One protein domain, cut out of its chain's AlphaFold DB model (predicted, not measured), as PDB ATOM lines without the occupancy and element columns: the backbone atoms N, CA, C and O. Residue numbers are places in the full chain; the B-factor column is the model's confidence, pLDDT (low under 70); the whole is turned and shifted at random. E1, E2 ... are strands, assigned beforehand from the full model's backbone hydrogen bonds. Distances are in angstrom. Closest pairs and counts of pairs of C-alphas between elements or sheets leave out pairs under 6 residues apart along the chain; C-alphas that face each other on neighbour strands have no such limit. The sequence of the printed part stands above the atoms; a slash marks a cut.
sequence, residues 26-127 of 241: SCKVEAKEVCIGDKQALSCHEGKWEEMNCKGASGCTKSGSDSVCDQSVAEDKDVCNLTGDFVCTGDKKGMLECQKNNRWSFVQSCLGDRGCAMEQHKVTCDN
ATOM      1  N   SER A  26      42.064 -10.456 -41.203       95.38
ATOM      2  CA  SER A  26      43.510 -10.357 -41.428       95.38
ATOM      3  C   SER A  26      43.973  -8.917 -41.665       95.38
ATOM      4  O   SER A  26      43.321  -8.141 -42.372       95.38
ATOM      5  N   CYS A  27      45.146  -8.592 -41.139       94.69
ATOM      6  CA  CYS A  27      45.854  -7.336 -41.348       94.69
ATOM      7  C   CYS A  27      47.333  -7.613 -41.663       94.69
ATOM      8  O   CYS A  27      47.811  -8.733 -41.494       94.69
ATOM      9  N   LYS A  28      48.034  -6.622 -42.229       93.94
ATOM     10  CA  LYS A  28      49.415  -6.789 -42.729       93.94
ATOM     11  C   LYS A  28      50.443  -5.881 -42.065       93.94
ATOM     12  O   LYS A  28      51.634  -6.117 -42.219       93.94
ATOM     13  N   VAL A  29      49.991  -4.804 -41.438       92.75
ATOM     14  CA  VAL A  29      50.859  -3.765 -40.885       92.75
ATOM     15  C   VAL A  29      50.567  -3.732 -39.399       92.75
ATOM     16  O   VAL A  29      49.499  -3.256 -39.026       92.75
ATOM     17  N   GLU A  30      51.468  -4.296 -38.598       92.38
ATOM     18  CA  GLU A  30      51.350  -4.323 -37.135       92.38
ATOM     19  C   GLU A  30      51.189  -2.907 -36.576       92.38
ATOM     20  O   GLU A  30      51.734  -1.950 -37.134       92.38
ATOM     21  N   ALA A  31      50.396  -2.784 -35.512       91.56
ATOM     22  CA  ALA A  31      50.004  -1.526 -34.876       91.56
ATOM     23  C   ALA A  31      49.326  -0.504 -35.813       91.56
ATOM     24  O   ALA A  31      49.101   0.639 -35.421       91.56
ATOM     25  N   LYS A  32      48.965  -0.881 -37.051       93.38
ATOM     26  CA  LYS A  32      48.145  -0.013 -37.898       93.38
ATOM     27  C   LYS A  32      46.778   0.150 -37.261       93.38
ATOM     28  O   LYS A  32      46.141  -0.843 -36.931       93.38
ATOM     29  N   GLU A  33      46.305   1.386 -37.221       94.75
ATOM     30  CA  GLU A  33      45.001   1.736 -36.680       94.75
ATOM     31  C   GLU A  33      44.013   2.125 -37.785       94.75
ATOM     32  O   GLU A  33      44.380   2.703 -38.816       94.75
ATOM     33  N   VAL A  34      42.731   1.816 -37.575       94.88
ATOM     34  CA  VAL A  34      41.622   2.252 -38.436       94.88
ATOM     35  C   VAL A  34      40.428   2.645 -37.577       94.88
ATOM     36  O   VAL A  34      39.856   1.790 -36.904       94.88
ATOM     37  N   CYS A  35      39.992   3.905 -37.649       95.38
ATOM     38  CA  CYS A  35      38.772   4.331 -36.961       95.38
ATOM     39  C   CYS A  35      37.541   3.615 -37.530       95.38
ATOM     40  O   CYS A  35      37.253   3.711 -38.729       95.38
ATOM     41  N   ILE A  36      36.789   2.951 -36.653       94.94
ATOM     42  CA  ILE A  36      35.486   2.335 -36.956       94.94
ATOM     43  C   ILE A  36      34.318   3.066 -36.278       94.94
ATOM     44  O   ILE A  36      33.164   2.802 -36.604       94.94
ATOM     45  N   GLY A  37      34.623   4.032 -35.410       93.94
ATOM     46  CA  GLY A  37      33.698   4.993 -34.815       93.94
ATOM     47  C   GLY A  37      34.469   6.105 -34.097       93.94
ATOM     48  O   GLY A  37      35.697   6.079 -34.053       93.94
ATOM     49  N   ASP A  38      33.762   7.062 -33.499       95.69
ATOM     50  CA  ASP A  38      34.391   8.235 -32.864       95.69
ATOM     51  C   ASP A  38      35.204   7.889 -31.605       95.69
ATOM     52  O   ASP A  38      36.063   8.657 -31.189       95.69
ATOM     53  N   LYS A  39      34.950   6.730 -30.982       96.56
ATOM     54  CA  LYS A  39      35.661   6.241 -29.783       96.56
ATOM     55  C   LYS A  39      36.219   4.827 -29.945       96.56
ATOM     56  O   LYS A  39      36.599   4.200 -28.959       96.56
ATOM     57  N   GLN A  40      36.230   4.314 -31.172       96.56
ATOM     58  CA  GLN A  40      36.596   2.934 -31.470       96.56
ATOM     59  C   GLN A  40      37.491   2.878 -32.702       96.56
ATOM     60  O   GLN A  40      37.182   3.456 -33.752       96.56
ATOM     61  N   ALA A  41      38.564   2.109 -32.590       96.69
ATOM     62  CA  ALA A  41      39.436   1.772 -33.698       96.69
ATOM     63  C   ALA A  41      39.635   0.257 -33.783       96.69
ATOM     64  O   ALA A  41      39.293  -0.497 -32.875       96.69
ATOM     65  N   LEU A  42      40.187  -0.184 -34.906       96.38
ATOM     66  CA  LEU A  42      40.814  -1.488 -35.028       96.38
ATOM     67  C   LEU A  42      42.324  -1.293 -35.042       96.38
ATOM     68  O   LEU A  42      42.797  -0.466 -35.819       96.38
ATOM     69  N   SER A  43      43.050  -2.077 -34.253       95.56
ATOM     70  CA  SER A  43      44.505  -2.202 -34.325       95.56
ATOM     71  C   SER A  43      44.910  -3.563 -34.879       95.56
ATOM     72  O   SER A  43      44.203  -4.551 -34.692       95.56
ATOM     73  N   CYS A  44      46.024  -3.622 -35.599       95.69
ATOM     74  CA  CYS A  44      46.577  -4.867 -36.110       95.69
ATOM     75  C   CYS A  44      47.551  -5.483 -35.104       95.69
ATOM     76  O   CYS A  44      48.628  -4.927 -34.891       95.69
ATOM     77  N   HIS A  45      47.195  -6.643 -34.553       95.56
ATOM     78  CA  HIS A  45      48.043  -7.437 -33.669       95.56
ATOM     79  C   HIS A  45      48.144  -8.870 -34.179       95.56
ATOM     80  O   HIS A  45      47.127  -9.531 -34.408       95.56
ATOM     81  N   GLU A  46      49.371  -9.359 -34.344       94.12
ATOM     82  CA  GLU A  46      49.648 -10.739 -34.762       94.12
ATOM     83  C   GLU A  46      48.925 -11.098 -36.077       94.12
ATOM     84  O   GLU A  46      48.332 -12.172 -36.240       94.12
ATOM     85  N   GLY A  47      48.917 -10.158 -37.028       94.94
ATOM     86  CA  GLY A  47      48.247 -10.302 -38.317       94.94
ATOM     87  C   GLY A  47      46.713 -10.320 -38.260       94.94
ATOM     88  O   GLY A  47      46.079 -10.633 -39.277       94.94
ATOM     89  N   LYS A  48      46.092  -9.975 -37.121       96.62
ATOM     90  CA  LYS A  48      44.634  -9.851 -36.973       96.62
ATOM     91  C   LYS A  48      44.202  -8.480 -36.467       96.62
ATOM     92  O   LYS A  48      44.836  -7.874 -35.615       96.62
ATOM     93  N   TRP A  49      43.072  -8.012 -36.982       97.12
ATOM     94  CA  TRP A  49      42.400  -6.825 -36.472       97.12
ATOM     95  C   TRP A  49      41.785  -7.110 -35.107       97.12
ATOM     96  O   TRP A  49      40.992  -8.038 -34.956       97.12
ATOM     97  N   GLU A  50      42.085  -6.265 -34.142       96.88
ATOM     98  CA  GLU A  50      41.529  -6.281 -32.802       96.88
ATOM     99  C   GLU A  50      40.865  -4.935 -32.504       96.88
ATOM    100  O   GLU A  50      41.347  -3.892 -32.934       96.88
ATOM    101  N   GLU A  51      39.733  -4.950 -31.803       96.44
ATOM    102  CA  GLU A  51      39.032  -3.722 -31.426       96.44
ATOM    103  C   GLU A  51      39.716  -3.033 -30.247       96.44
ATOM    104  O   GLU A  51      40.085  -3.678 -29.267       96.44
ATOM    105  N   MET A  52      39.858  -1.713 -30.337       95.62
ATOM    106  CA  MET A  52      40.467  -0.884 -29.304       95.62
ATOM    107  C   MET A  52      39.583   0.321 -28.965       95.62
ATOM    108  O   MET A  52      38.923   0.904 -29.832       95.62
ATOM    109  N   ASN A  53      39.613   0.712 -27.691       96.06
ATOM    110  CA  ASN A  53      38.866   1.848 -27.162       96.06
ATOM    111  C   ASN A  53      39.735   3.113 -27.174       96.06
ATOM    112  O   ASN A  53      40.786   3.154 -26.534       96.06
ATOM    113  N   CYS A  54      39.266   4.169 -27.841       96.19
ATOM    114  CA  CYS A  54      39.921   5.480 -27.865       96.19
ATOM    115  C   CYS A  54      39.300   6.358 -26.776       96.19
ATOM    116  O   CYS A  54      38.335   7.089 -27.017       96.19
ATOM    117  N   LYS A  55      39.779   6.186 -25.540       95.56
ATOM    118  CA  LYS A  55      39.196   6.804 -24.338       95.56
ATOM    119  C   LYS A  55      39.688   8.227 -24.074       95.56
ATOM    120  O   LYS A  55      39.064   8.929 -23.278       95.56
ATOM    121  N   GLY A  56      40.766   8.653 -24.725       93.44
ATOM    122  CA  GLY A  56      41.253  10.022 -24.649       93.44
ATOM    123  C   GLY A  56      40.277  11.033 -25.249       93.44
ATOM    124  O   GLY A  56      39.320  10.690 -25.948       93.44
ATOM    125  N   ALA A  57      40.501  12.310 -24.942       93.50
ATOM    126  CA  ALA A  57      39.567  13.386 -25.269       93.50
ATOM    127  C   ALA A  57      39.328  13.548 -26.780       93.50
ATOM    128  O   ALA A  57      38.240  13.962 -27.182       93.50
ATOM    129  N   SER A  58      40.317  13.201 -27.605       94.25
ATOM    130  CA  SER A  58      40.229  13.308 -29.064       94.25
ATOM    131  C   SER A  58      39.486  12.131 -29.702       94.25
ATOM    132  O   SER A  58      39.133  12.208 -30.876       94.25
ATOM    133  N   GLY A  59      39.234  11.050 -28.955       95.62
ATOM    134  CA  GLY A  59      38.634   9.832 -29.491       95.62
ATOM    135  C   GLY A  59      39.478   9.221 -30.613       95.62
ATOM    136  O   GLY A  59      40.706   9.218 -30.553       95.62
ATOM    137  N   CYS A  60      38.827   8.683 -31.640       96.69
ATOM    138  CA  CYS A  60      39.500   8.241 -32.854       96.69
ATOM    139  C   CYS A  60      39.452   9.331 -33.922       96.69
ATOM    140  O   CYS A  60      38.378   9.783 -34.320       96.69
ATOM    141  N   THR A  61      40.614   9.717 -34.439       96.06
ATOM    142  CA  THR A  61      40.740  10.768 -35.451       96.06
ATOM    143  C   THR A  61      41.423  10.247 -36.704       96.06
ATOM    144  O   THR A  61      42.260   9.351 -36.655       96.06
ATOM    145  N   LYS A  62      41.061  10.802 -37.864       92.06
ATOM    146  CA  LYS A  62      41.761  10.528 -39.125       92.06
ATOM    147  C   LYS A  62      42.780  11.630 -39.372       92.06
ATOM    148  O   LYS A  62      42.407  12.800 -39.433       92.06
ATOM    149  N   SER A  63      44.036  11.250 -39.560       81.50
ATOM    150  CA  SER A  63      45.134  12.142 -39.916       81.50
ATOM    151  C   SER A  63      45.679  11.721 -41.279       81.50
ATOM    152  O   SER A  63      46.471  10.789 -41.403       81.50
ATOM    153  N   GLY A  64      45.184  12.360 -42.343       83.81
ATOM    154  CA  GLY A  64      45.527  11.979 -43.715       83.81
ATOM    155  C   GLY A  64      45.046  10.565 -44.068       83.81
ATOM    156  O   GLY A  64      43.846  10.287 -44.037       83.81
ATOM    157  N   SER A  65      45.981   9.687 -44.444       81.88
ATOM    158  CA  SER A  65      45.711   8.267 -44.722       81.88
ATOM    159  C   SER A  65      45.654   7.391 -43.472       81.88
ATOM    160  O   SER A  65      45.228   6.237 -43.570       81.88
ATOM    161  N   ASP A  66      46.071   7.927 -42.326       87.62
ATOM    162  CA  ASP A  66      46.189   7.190 -41.075       87.62
ATOM    163  C   ASP A  66      45.028   7.511 -40.134       87.62
ATOM    164  O   ASP A  66      44.338   8.529 -40.247       87.62
ATOM    165  N   SER A  67      44.768   6.589 -39.216       93.06
ATOM    166  CA  SER A  67      43.884   6.809 -38.075       93.06
ATOM    167  C   SER A  67      44.735   6.837 -36.817       93.06
ATOM    168  O   SER A  67      45.728   6.123 -36.749       93.06
ATOM    169  N   VAL A  68      44.349   7.673 -35.861       93.12
ATOM    170  CA  VAL A  68      44.993   7.787 -34.556       93.12
ATOM    171  C   VAL A  68      43.917   7.649 -33.491       93.12
ATOM    172  O   VAL A  68      42.982   8.453 -33.424       93.12
ATOM    173  N   CYS A  69      44.053   6.619 -32.673       94.94
ATOM    174  CA  CYS A  69      43.249   6.346 -31.502       94.94
ATOM    175  C   CYS A  69      43.880   7.038 -30.292       94.94
ATOM    176  O   CYS A  69      44.980   6.698 -29.866       94.94
ATOM    177  N   ASP A  70      43.189   8.021 -29.722       94.06
ATOM    178  CA  ASP A  70      43.652   8.696 -28.513       94.06
ATOM    179  C   ASP A  70      43.540   7.750 -27.306       94.06
ATOM    180  O   ASP A  70      42.466   7.564 -26.726       94.06
ATOM    181  N   GLN A  71      44.668   7.134 -26.947       93.06
ATOM    182  CA  GLN A  71      44.819   6.272 -25.773       93.06
ATOM    183  C   GLN A  71      45.474   7.003 -24.593       93.06
ATOM    184  O   GLN A  71      46.030   6.358 -23.713       93.06
ATOM    185  N   SER A  72      45.416   8.342 -24.535       92.75
ATOM    186  CA  SER A  72      46.003   9.120 -23.426       92.75
ATOM    187  C   SER A  72      45.432   8.772 -22.042       92.75
ATOM    188  O   SER A  72      46.041   9.087 -21.021       92.75
ATOM    189  N   VAL A  73      44.291   8.086 -21.994       95.88
ATOM    190  CA  VAL A  73      43.804   7.345 -20.827       95.88
ATOM    191  C   VAL A  73      43.293   5.974 -21.268       95.88
ATOM    192  O   VAL A  73      42.842   5.822 -22.406       95.88
ATOM    193  N   ALA A  74      43.316   4.989 -20.372       97.00
ATOM    194  CA  ALA A  74      42.796   3.647 -20.635       97.00
ATOM    195  C   ALA A  74      42.239   2.983 -19.364       97.00
ATOM    196  O   ALA A  74      42.275   3.564 -18.280       97.00
ATOM    197  N   GLU A  75      41.708   1.770 -19.500       97.06
ATOM    198  CA  GLU A  75      41.355   0.885 -18.388       97.06
ATOM    199  C   GLU A  75      42.228  -0.374 -18.384       97.06
ATOM    200  O   GLU A  75      42.856  -0.730 -19.383       97.06
ATOM    201  N   ASP A  76      42.245  -1.081 -17.253       96.06
ATOM    202  CA  ASP A  76      42.913  -2.379 -17.156       96.06
ATOM    203  C   ASP A  76      42.380  -3.348 -18.226       96.06
ATOM    204  O   ASP A  76      41.169  -3.488 -18.415       96.06
ATOM    205  N   LYS A  77      43.303  -4.031 -18.910       96.62
ATOM    206  CA  LYS A  77      43.068  -4.974 -20.015       96.62
ATOM    207  C   LYS A  77      42.509  -4.365 -21.300       96.62
ATOM    208  O   LYS A  77      42.194  -5.129 -22.212       96.62
ATOM    209  N   ASP A  78      42.417  -3.043 -21.426       97.06
ATOM    210  CA  ASP A  78      42.185  -2.438 -22.740       97.06
ATOM    211  C   ASP A  78      43.334  -2.800 -23.699       97.06
ATOM    212  O   ASP A  78      44.480  -3.004 -23.296       97.06
ATOM    213  N   VAL A  79      43.018  -2.873 -24.989       96.81
ATOM    214  CA  VAL A  79      43.989  -3.135 -26.057       96.81
ATOM    215  C   VAL A  79      44.919  -1.931 -26.227       96.81
ATOM    216  O   VAL A  79      44.453  -0.794 -26.199       96.81
ATOM    217  N   CYS A  80      46.217  -2.165 -26.418       95.69
ATOM    218  CA  CYS A  80      47.237  -1.122 -26.563       95.69
ATOM    219  C   CYS A  80      48.247  -1.475 -27.655       95.69
ATOM    220  O   CYS A  80      48.479  -2.655 -27.901       95.69
ATOM    221  N   ASN A  81      48.852  -0.466 -28.285       91.00
ATOM    222  CA  ASN A  81      49.694  -0.670 -29.472       91.00
ATOM    223  C   ASN A  81      51.198  -0.554 -29.214       91.00
ATOM    224  O   ASN A  81      51.997  -1.069 -29.996       91.00
ATOM    225  N   LEU A  82      51.602   0.128 -28.139       90.19
ATOM    226  CA  LEU A  82      53.007   0.424 -27.873       90.19
ATOM    227  C   LEU A  82      53.445  -0.231 -26.565       90.19
ATOM    228  O   LEU A  82      53.263   0.315 -25.484       90.19
ATOM    229  N   THR A  83      53.994  -1.444 -26.661       94.00
ATOM    230  CA  THR A  83      54.507  -2.172 -25.490       94.00
ATOM    231  C   THR A  83      55.533  -1.324 -24.729       94.00
ATOM    232  O   THR A  83      56.475  -0.807 -25.326       94.00
ATOM    233  N   GLY A  84      55.383  -1.241 -23.409       93.38
ATOM    234  CA  GLY A  84      56.227  -0.444 -22.518       93.38
ATOM    235  C   GLY A  84      55.799   1.019 -22.375       93.38
ATOM    236  O   GLY A  84      56.386   1.727 -21.558       93.38
ATOM    237  N   ASP A  85      54.786   1.478 -23.119       94.31
ATOM    238  CA  ASP A  85      54.175   2.780 -22.852       94.31
ATOM    239  C   ASP A  85      53.379   2.755 -21.558       94.31
ATOM    240  O   ASP A  85      52.939   1.703 -21.088       94.31
ATOM    241  N   PHE A  86      53.156   3.952 -21.019       95.75
ATOM    242  CA  PHE A  86      52.362   4.157 -19.825       95.75
ATOM    243  C   PHE A  86      51.284   5.207 -20.044       95.75
ATOM    244  O   PHE A  86      51.514   6.226 -20.696       95.75
ATOM    245  N   VAL A  87      50.126   4.978 -19.432       96.88
ATOM    246  CA  VAL A  87      48.992   5.906 -19.463       96.88
ATOM    247  C   VAL A  87      48.323   5.985 -18.100       96.88
ATOM    248  O   VAL A  87      48.523   5.133 -17.230       96.88
ATOM    249  N   CYS A  88      47.505   7.013 -17.914       97.56
ATOM    250  CA  CYS A  88      46.640   7.095 -16.750       97.56
ATOM    251  C   CYS A  88      45.369   6.265 -16.942       97.56
ATOM    252  O   CYS A  88      44.829   6.139 -18.040       97.56
ATOM    253  N   THR A  89      44.851   5.764 -15.830       97.69
ATOM    254  CA  THR A  89      43.453   5.325 -15.717       97.69
ATOM    255  C   THR A  89      42.490   6.477 -16.017       97.69
ATOM    256  O   THR A  89      42.835   7.651 -15.842       97.69
ATOM    257  N   GLY A  90      41.264   6.161 -16.446       95.56
ATOM    258  CA  GLY A  90      40.247   7.168 -16.776       95.56
ATOM    259  C   GLY A  90      39.887   8.104 -15.614       95.56
ATOM    260  O   GLY A  90      39.591   9.279 -15.836       95.56
ATOM    261  N   ASP A  91      39.967   7.620 -14.371       96.06
ATOM    262  CA  ASP A  91      39.737   8.409 -13.154       96.06
ATOM    263  C   ASP A  91      40.992   9.131 -12.629       96.06
ATOM    264  O   ASP A  91      40.914   9.864 -11.641       96.06
ATOM    265  N   LYS A  92      42.134   8.950 -13.309       96.19
ATOM    266  CA  LYS A  92      43.455   9.488 -12.965       96.19
ATOM    267  C   LYS A  92      43.991   9.031 -11.604       96.19
ATOM    268  O   LYS A  92      44.887   9.678 -11.069       96.19
ATOM    269  N   LYS A  93      43.495   7.925 -11.041       96.69
ATOM    270  CA  LYS A  93      43.944   7.398  -9.736       96.69
ATOM    271  C   LYS A  93      44.946   6.258  -9.835       96.69
ATOM    272  O   LYS A  93      45.370   5.724  -8.815       96.69
ATOM    273  N   GLY A  94      45.353   5.893 -11.040       96.88
ATOM    274  CA  GLY A  94      46.306   4.818 -11.283       96.88
ATOM    275  C   GLY A  94      47.013   4.944 -12.622       96.88
ATOM    276  O   GLY A  94      46.555   5.659 -13.517       96.88
ATOM    277  N   MET A  95      48.119   4.219 -12.729       97.31
ATOM    278  CA  MET A  95      48.988   4.148 -13.896       97.31
ATOM    279  C   MET A  95      48.947   2.740 -14.488       97.31
ATOM    280  O   MET A  95      49.006   1.745 -13.759       97.31
ATOM    281  N   LEU A  96      48.860   2.667 -15.811       97.25
ATOM    282  CA  LEU A  96      48.844   1.434 -16.589       97.25
ATOM    283  C   LEU A  96      50.113   1.354 -17.444       97.25
ATOM    284  O   LEU A  96      50.614   2.388 -17.876       97.25
ATOM    285  N   GLU A  97      50.593   0.143 -17.721       96.56
ATOM    286  CA  GLU A  97      51.658  -0.142 -18.692       96.56
ATOM    287  C   GLU A  97      51.127  -1.068 -19.784       96.56
ATOM    288  O   GLU A  97      50.432  -2.046 -19.489       96.56
ATOM    289  N   CYS A  98      51.464  -0.785 -21.038       97.00
ATOM    290  CA  CYS A  98      51.133  -1.657 -22.152       97.00
ATOM    291  C   CYS A  98      52.060  -2.875 -22.143       97.00
ATOM    292  O   CYS A  98      53.259  -2.777 -22.403       97.00
ATOM    293  N   GLN A  99      51.514  -4.043 -21.830       97.06
ATOM    294  CA  GLN A  99      52.269  -5.285 -21.725       97.06
ATOM    295  C   GLN A  99      52.532  -5.908 -23.103       97.06
ATOM    296  O   GLN A  99      51.891  -5.579 -24.099       97.06
ATOM    297  N   LYS A 100      53.441  -6.893 -23.150       95.56
ATOM    298  CA  LYS A 100      53.834  -7.607 -24.386       95.56
ATOM    299  C   LYS A 100      52.685  -8.314 -25.113       95.56
ATOM    300  O   LYS A 100      52.840  -8.693 -26.265       95.56
ATOM    301  N   ASN A 101      51.565  -8.544 -24.432       94.81
ATOM    302  CA  ASN A 101      50.350  -9.117 -25.010       94.81
ATOM    303  C   ASN A 101      49.401  -8.045 -25.580       94.81
ATOM    304  O   ASN A 101      48.232  -8.351 -25.811       94.81
ATOM    305  N   ASN A 102      49.874  -6.807 -25.772       96.31
ATOM    306  CA  ASN A 102      49.092  -5.682 -26.288       96.31
ATOM    307  C   ASN A 102      47.864  -5.383 -25.414       96.31
ATOM    308  O   ASN A 102      46.760  -5.135 -25.912       96.31
ATOM    309  N   ARG A 103      48.047  -5.467 -24.091       97.31
ATOM    310  CA  ARG A 103      47.042  -5.101 -23.088       97.31
ATOM    311  C   ARG A 103      47.624  -4.153 -22.058       97.31
ATOM    312  O   ARG A 103      48.708  -4.399 -21.530       97.31
ATOM    313  N   TRP A 104      46.871  -3.116 -21.727       97.75
ATOM    314  CA  TRP A 104      47.142  -2.297 -20.557       97.75
ATOM    315  C   TRP A 104      47.034  -3.158 -19.295       97.75
ATOM    316  O   TRP A 104      46.081  -3.918 -19.136       97.75
ATOM    317  N   SER A 105      48.006  -3.043 -18.397       97.25
ATOM    318  CA  SER A 105      47.991  -3.685 -17.084       97.25
ATOM    319  C   SER A 105      48.232  -2.643 -16.012       97.25
ATOM    320  O   SER A 105      49.115  -1.797 -16.156       97.25
ATOM    321  N   PHE A 106      47.483  -2.726 -14.918       95.88
ATOM    322  CA  PHE A 106      47.705  -1.875 -13.757       95.88
ATOM    323  C   PHE A 106      49.110  -2.054 -13.168       95.88
ATOM    324  O   PHE A 106      49.543  -3.180 -12.921       95.88
ATOM    325  N   VAL A 107      49.804  -0.936 -12.936       94.75
ATOM    326  CA  VAL A 107      51.166  -0.903 -12.376       94.75
ATOM    327  C   VAL A 107      51.150  -0.410 -10.937       94.75
ATOM    328  O   VAL A 107      51.685  -1.073 -10.052       94.75
ATOM    329  N   GLN A 108      50.546   0.755 -10.693       95.81
ATOM    330  CA  GLN A 108      50.521   1.375  -9.369       95.81
ATOM    331  C   GLN A 108      49.385   2.386  -9.221       95.81
ATOM    332  O   GLN A 108      48.905   2.967 -10.202       95.81
ATOM    333  N   SER A 109      48.998   2.622  -7.970       95.88
ATOM    334  CA  SER A 109      48.053   3.667  -7.585       95.88
ATOM    335  C   SER A 109      48.732   5.044  -7.572       95.88
ATOM    336  O   SER A 109      49.896   5.172  -7.198       95.88
ATOM    337  N   CYS A 110      47.986   6.086  -7.933       96.94
ATOM    338  CA  CYS A 110      48.399   7.491  -7.908       96.94
ATOM    339  C   CYS A 110      47.436   8.276  -7.006       96.94
ATOM    340  O   CYS A 110      46.632   9.071  -7.490       96.94
ATOM    341  N   LEU A 111      47.429   7.967  -5.705       96.56
ATOM    342  CA  LEU A 111      46.419   8.480  -4.767       96.56
ATOM    343  C   LEU A 111      46.787   9.832  -4.146       96.56
ATOM    344  O   LEU A 111      45.996  10.371  -3.373       96.56
ATOM    345  N   GLY A 112      47.983  10.357  -4.426       94.62
ATOM    346  CA  GLY A 112      48.363  11.701  -4.008       94.62
ATOM    347  C   GLY A 112      47.521  12.768  -4.703       94.62
ATOM    348  O   GLY A 112      46.896  12.522  -5.734       94.62
ATOM    349  N   ASP A 113      47.516  13.979  -4.150       92.88
ATOM    350  CA  ASP A 113      46.610  15.049  -4.589       92.88
ATOM    351  C   ASP A 113      46.819  15.462  -6.058       92.88
ATOM    352  O   ASP A 113      45.899  15.976  -6.694       92.88
ATOM    353  N   ARG A 114      48.016  15.231  -6.624       92.12
ATOM    354  CA  ARG A 114      48.289  15.504  -8.048       92.12
ATOM    355  C   ARG A 114      47.793  14.390  -8.977       92.12
ATOM    356  O   ARG A 114      47.724  14.615 -10.184       92.12
ATOM    357  N   GLY A 115      47.445  13.225  -8.434       95.19
ATOM    358  CA  GLY A 115      46.957  12.070  -9.175       95.19
ATOM    359  C   GLY A 115      47.935  11.555 -10.230       95.19
ATOM    360  O   GLY A 115      49.154  11.722 -10.138       95.19
ATOM    361  N   CYS A 116      47.379  10.913 -11.251       96.94
ATOM    362  CA  CYS A 116      48.068  10.575 -12.484       96.94
ATOM    363  C   CYS A 116      47.879  11.690 -13.522       96.94
ATOM    364  O   CYS A 116      46.759  12.147 -13.777       96.94
ATOM    365  N   ALA A 117      48.968  12.104 -14.160       95.06
ATOM    366  CA  ALA A 117      48.969  13.094 -15.225       95.06
ATOM    367  C   ALA A 117      49.735  12.585 -16.447       95.06
ATOM    368  O   ALA A 117      50.818  12.017 -16.321       95.06
ATOM    369  N   MET A 118      49.181  12.846 -17.630       92.00
ATOM    370  CA  MET A 118      49.864  12.662 -18.906       92.00
ATOM    371  C   MET A 118      50.334  14.016 -19.423       92.00
ATOM    372  O   MET A 118      49.523  14.918 -19.632       92.00
ATOM    373  N   GLU A 119      51.636  14.144 -19.653       87.75
ATOM    374  CA  GLU A 119      52.248  15.291 -20.318       87.75
ATOM    375  C   GLU A 119      52.994  14.782 -21.555       87.75
ATOM    376  O   GLU A 119      54.035  14.132 -21.449       87.75
ATOM    377  N   GLN A 120      52.446  15.058 -22.744       83.06
ATOM    378  CA  GLN A 120      52.933  14.490 -24.008       83.06
ATOM    379  C   GLN A 120      52.967  12.950 -23.941       83.06
ATOM    380  O   GLN A 120      51.922  12.327 -23.783       83.06
ATOM    381  N   HIS A 121      54.154  12.344 -24.028       79.81
ATOM    382  CA  HIS A 121      54.371  10.894 -23.947       79.81
ATOM    383  C   HIS A 121      54.878  10.440 -22.572       79.81
ATOM    384  O   HIS A 121      55.353   9.317 -22.421       79.81
ATOM    385  N   LYS A 122      54.835  11.316 -21.564       88.31
ATOM    386  CA  LYS A 122      55.299  11.012 -20.214       88.31
ATOM    387  C   LYS A 122      54.120  10.947 -19.257       88.31
ATOM    388  O   LYS A 122      53.423  11.938 -19.046       88.31
ATOM    389  N   VAL A 123      53.968   9.796 -18.614       94.12
ATOM    390  CA  VAL A 123      53.111   9.671 -17.439       94.12
ATOM    391  C   VAL A 123      53.861  10.161 -16.200       94.12
ATOM    392  O   VAL A 123      55.051   9.893 -16.015       94.12
ATOM    393  N   THR A 124      53.165  10.879 -15.330       93.19
ATOM    394  CA  THR A 124      53.612  11.189 -13.974       93.19
ATOM    395  C   THR A 124      52.552  10.694 -13.005       93.19
ATOM    396  O   THR A 124      51.370  10.960 -13.196       93.19
ATOM    397  N   CYS A 125      52.973   9.980 -11.968       94.62
ATOM    398  CA  CYS A 125      52.087   9.415 -10.960       94.62
ATOM    399  C   CYS A 125      52.470   9.965  -9.588       94.62
ATOM    400  O   CYS A 125      53.626   9.859  -9.184       94.62
ATOM    401  N   ASP A 126      51.513  10.559  -8.881       94.75
ATOM    402  CA  ASP A 126      51.684  10.947  -7.485       94.75
ATOM    403  C   ASP A 126      51.338   9.778  -6.563       94.75
ATOM    404  O   ASP A 126      50.198   9.604  -6.133       94.75
ATOM    405  N   ASN A 127      52.339   8.957  -6.276       95.00
ATOM    406  CA  ASN A 127      52.259   7.820  -5.365       95.00
ATOM    407  C   ASN A 127      52.649   8.183  -3.922       95.00
ATOM    408  O   ASN A 127      52.857   7.292  -3.108       95.00
TER     409      ASN A 127
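What this domain is: This is residues 26 to 127 of the 241 residues of an uncharacterized protein of Labilithrix luteola (UniProt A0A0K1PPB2). Two small lobes, built on the same plan, stand end to end along the longest axis. In each, a twisted three-stranded sheet has a two-stranded hairpin over one face, with the strands crossed: E1, E2 and E3 with E4 and E5 in the first lobe, E6, E7 and E8 with E9 and E10 in the second. The long link of residues 70 to 85 runs between the lobes. The printed part has 102 residues with ten named strands, E1 to E10 in chain order, and no named helix; the sheets run E1 - E2 - E3, E4 - E5, E6 - E7 - E8 and E9 - E10, all antiparallel, and the class is all strand, though under half of the residues, 50 of 102, are in named elements. The whole is compact, with a radius of gyration of the C-alphas of 13.6 A, and its outline is elongated, spanning 43 by 25 by 18 A.

How they stand to each other: Begin with E1, residues 33 to 37, E2, residues 40 to 45, and E3, residues 48 to 53: they form a meander, each strand the antiparallel neighbour of the one before. Look at N 34 and O 42, 2.9 A apart and within hydrogen-bond range, for E1 and E2, and at N 43 and O 50, 2.8 A, for E2 and E3. E1 and E3 are the edge strands, and E2 is the inner one. Next find the hairpin of E4, residues 60 to 63, and E5, residues 66 to 69, where N 61 and O 68 are 2.9 A apart. This sheet and the sheet E1 E2 E3 are face to face, 8.8 A centre to centre where they face each other, with strands at 61 degrees. The closest C-alphas of E1 and E5 are those of Val 34 and Ser 67, 5.1 A apart. Beyond the long link, E6, residues 86 to 89, E7, residues 94 to 99, and E8, residues 103 to 109, form a second meander. Here N 87 and O 96 are 3.1 A apart, and N 97 and O 105 are 2.9 A apart. This sheet is only just strongly twisted, with C-alphas up to 4.2 A off its best plane. Residues 73 to 74 of the link pair, parallel, with residues 88 to 89 of E6. The hairpin of E9, residues 116 to 119, and E10, residues 122 to 125, has N 117 and O 124 at 2.8 A. It is face to face with the sheet E6 E7 E8, 8.9 A centre to centre where they face each other, with strands at 46 degrees. The closest C-alphas of E6 and E9 are those of Cys 88 and Cys 116, 5.7 A apart. The four sheets, in these two pairs, are a stack of sheets, that is, sheets face to face in turn. E1 to E5 are apart from E6 to E10.

Where its parts are: Find C-alpha 33 at (45.001, 1.736, -36.680), where E1 begins; it runs 11.9 A to C-alpha 37. E2 then runs 15.6 A from residue 40 to 45, and E3 16.3 A from 48 to 53. E4, residues 60 to 63, and E5, residues 66 to 69, measure 9.8 A and 10.0 A. Go on to C-alpha 86 at (52.362, 4.157, -19.825), where E6 begins and runs 9.9 A to residue 89. E7 runs 15.7 A from 94 to 99, and E8, the longest strand by residues, 17.8 A from 103 to 109. E9, residues 116 to 119, measures 10.1 A; E10, from residue 122, runs 9.9 A and ends at C-alpha 125, at (52.087, 9.415, -10.960).

The domain as a whole: Measure from Ser 26 to Asp 113, whose C-alphas are the two farthest apart, at 44.9 A. The printed part has no cut. The link E5 to E6, 16 residues, is long; E3 to E4 and E8 to E9 are short, and the others are tight. In this model the mean pLDDT of the printed part is 94.4, and no printed residue is under 70.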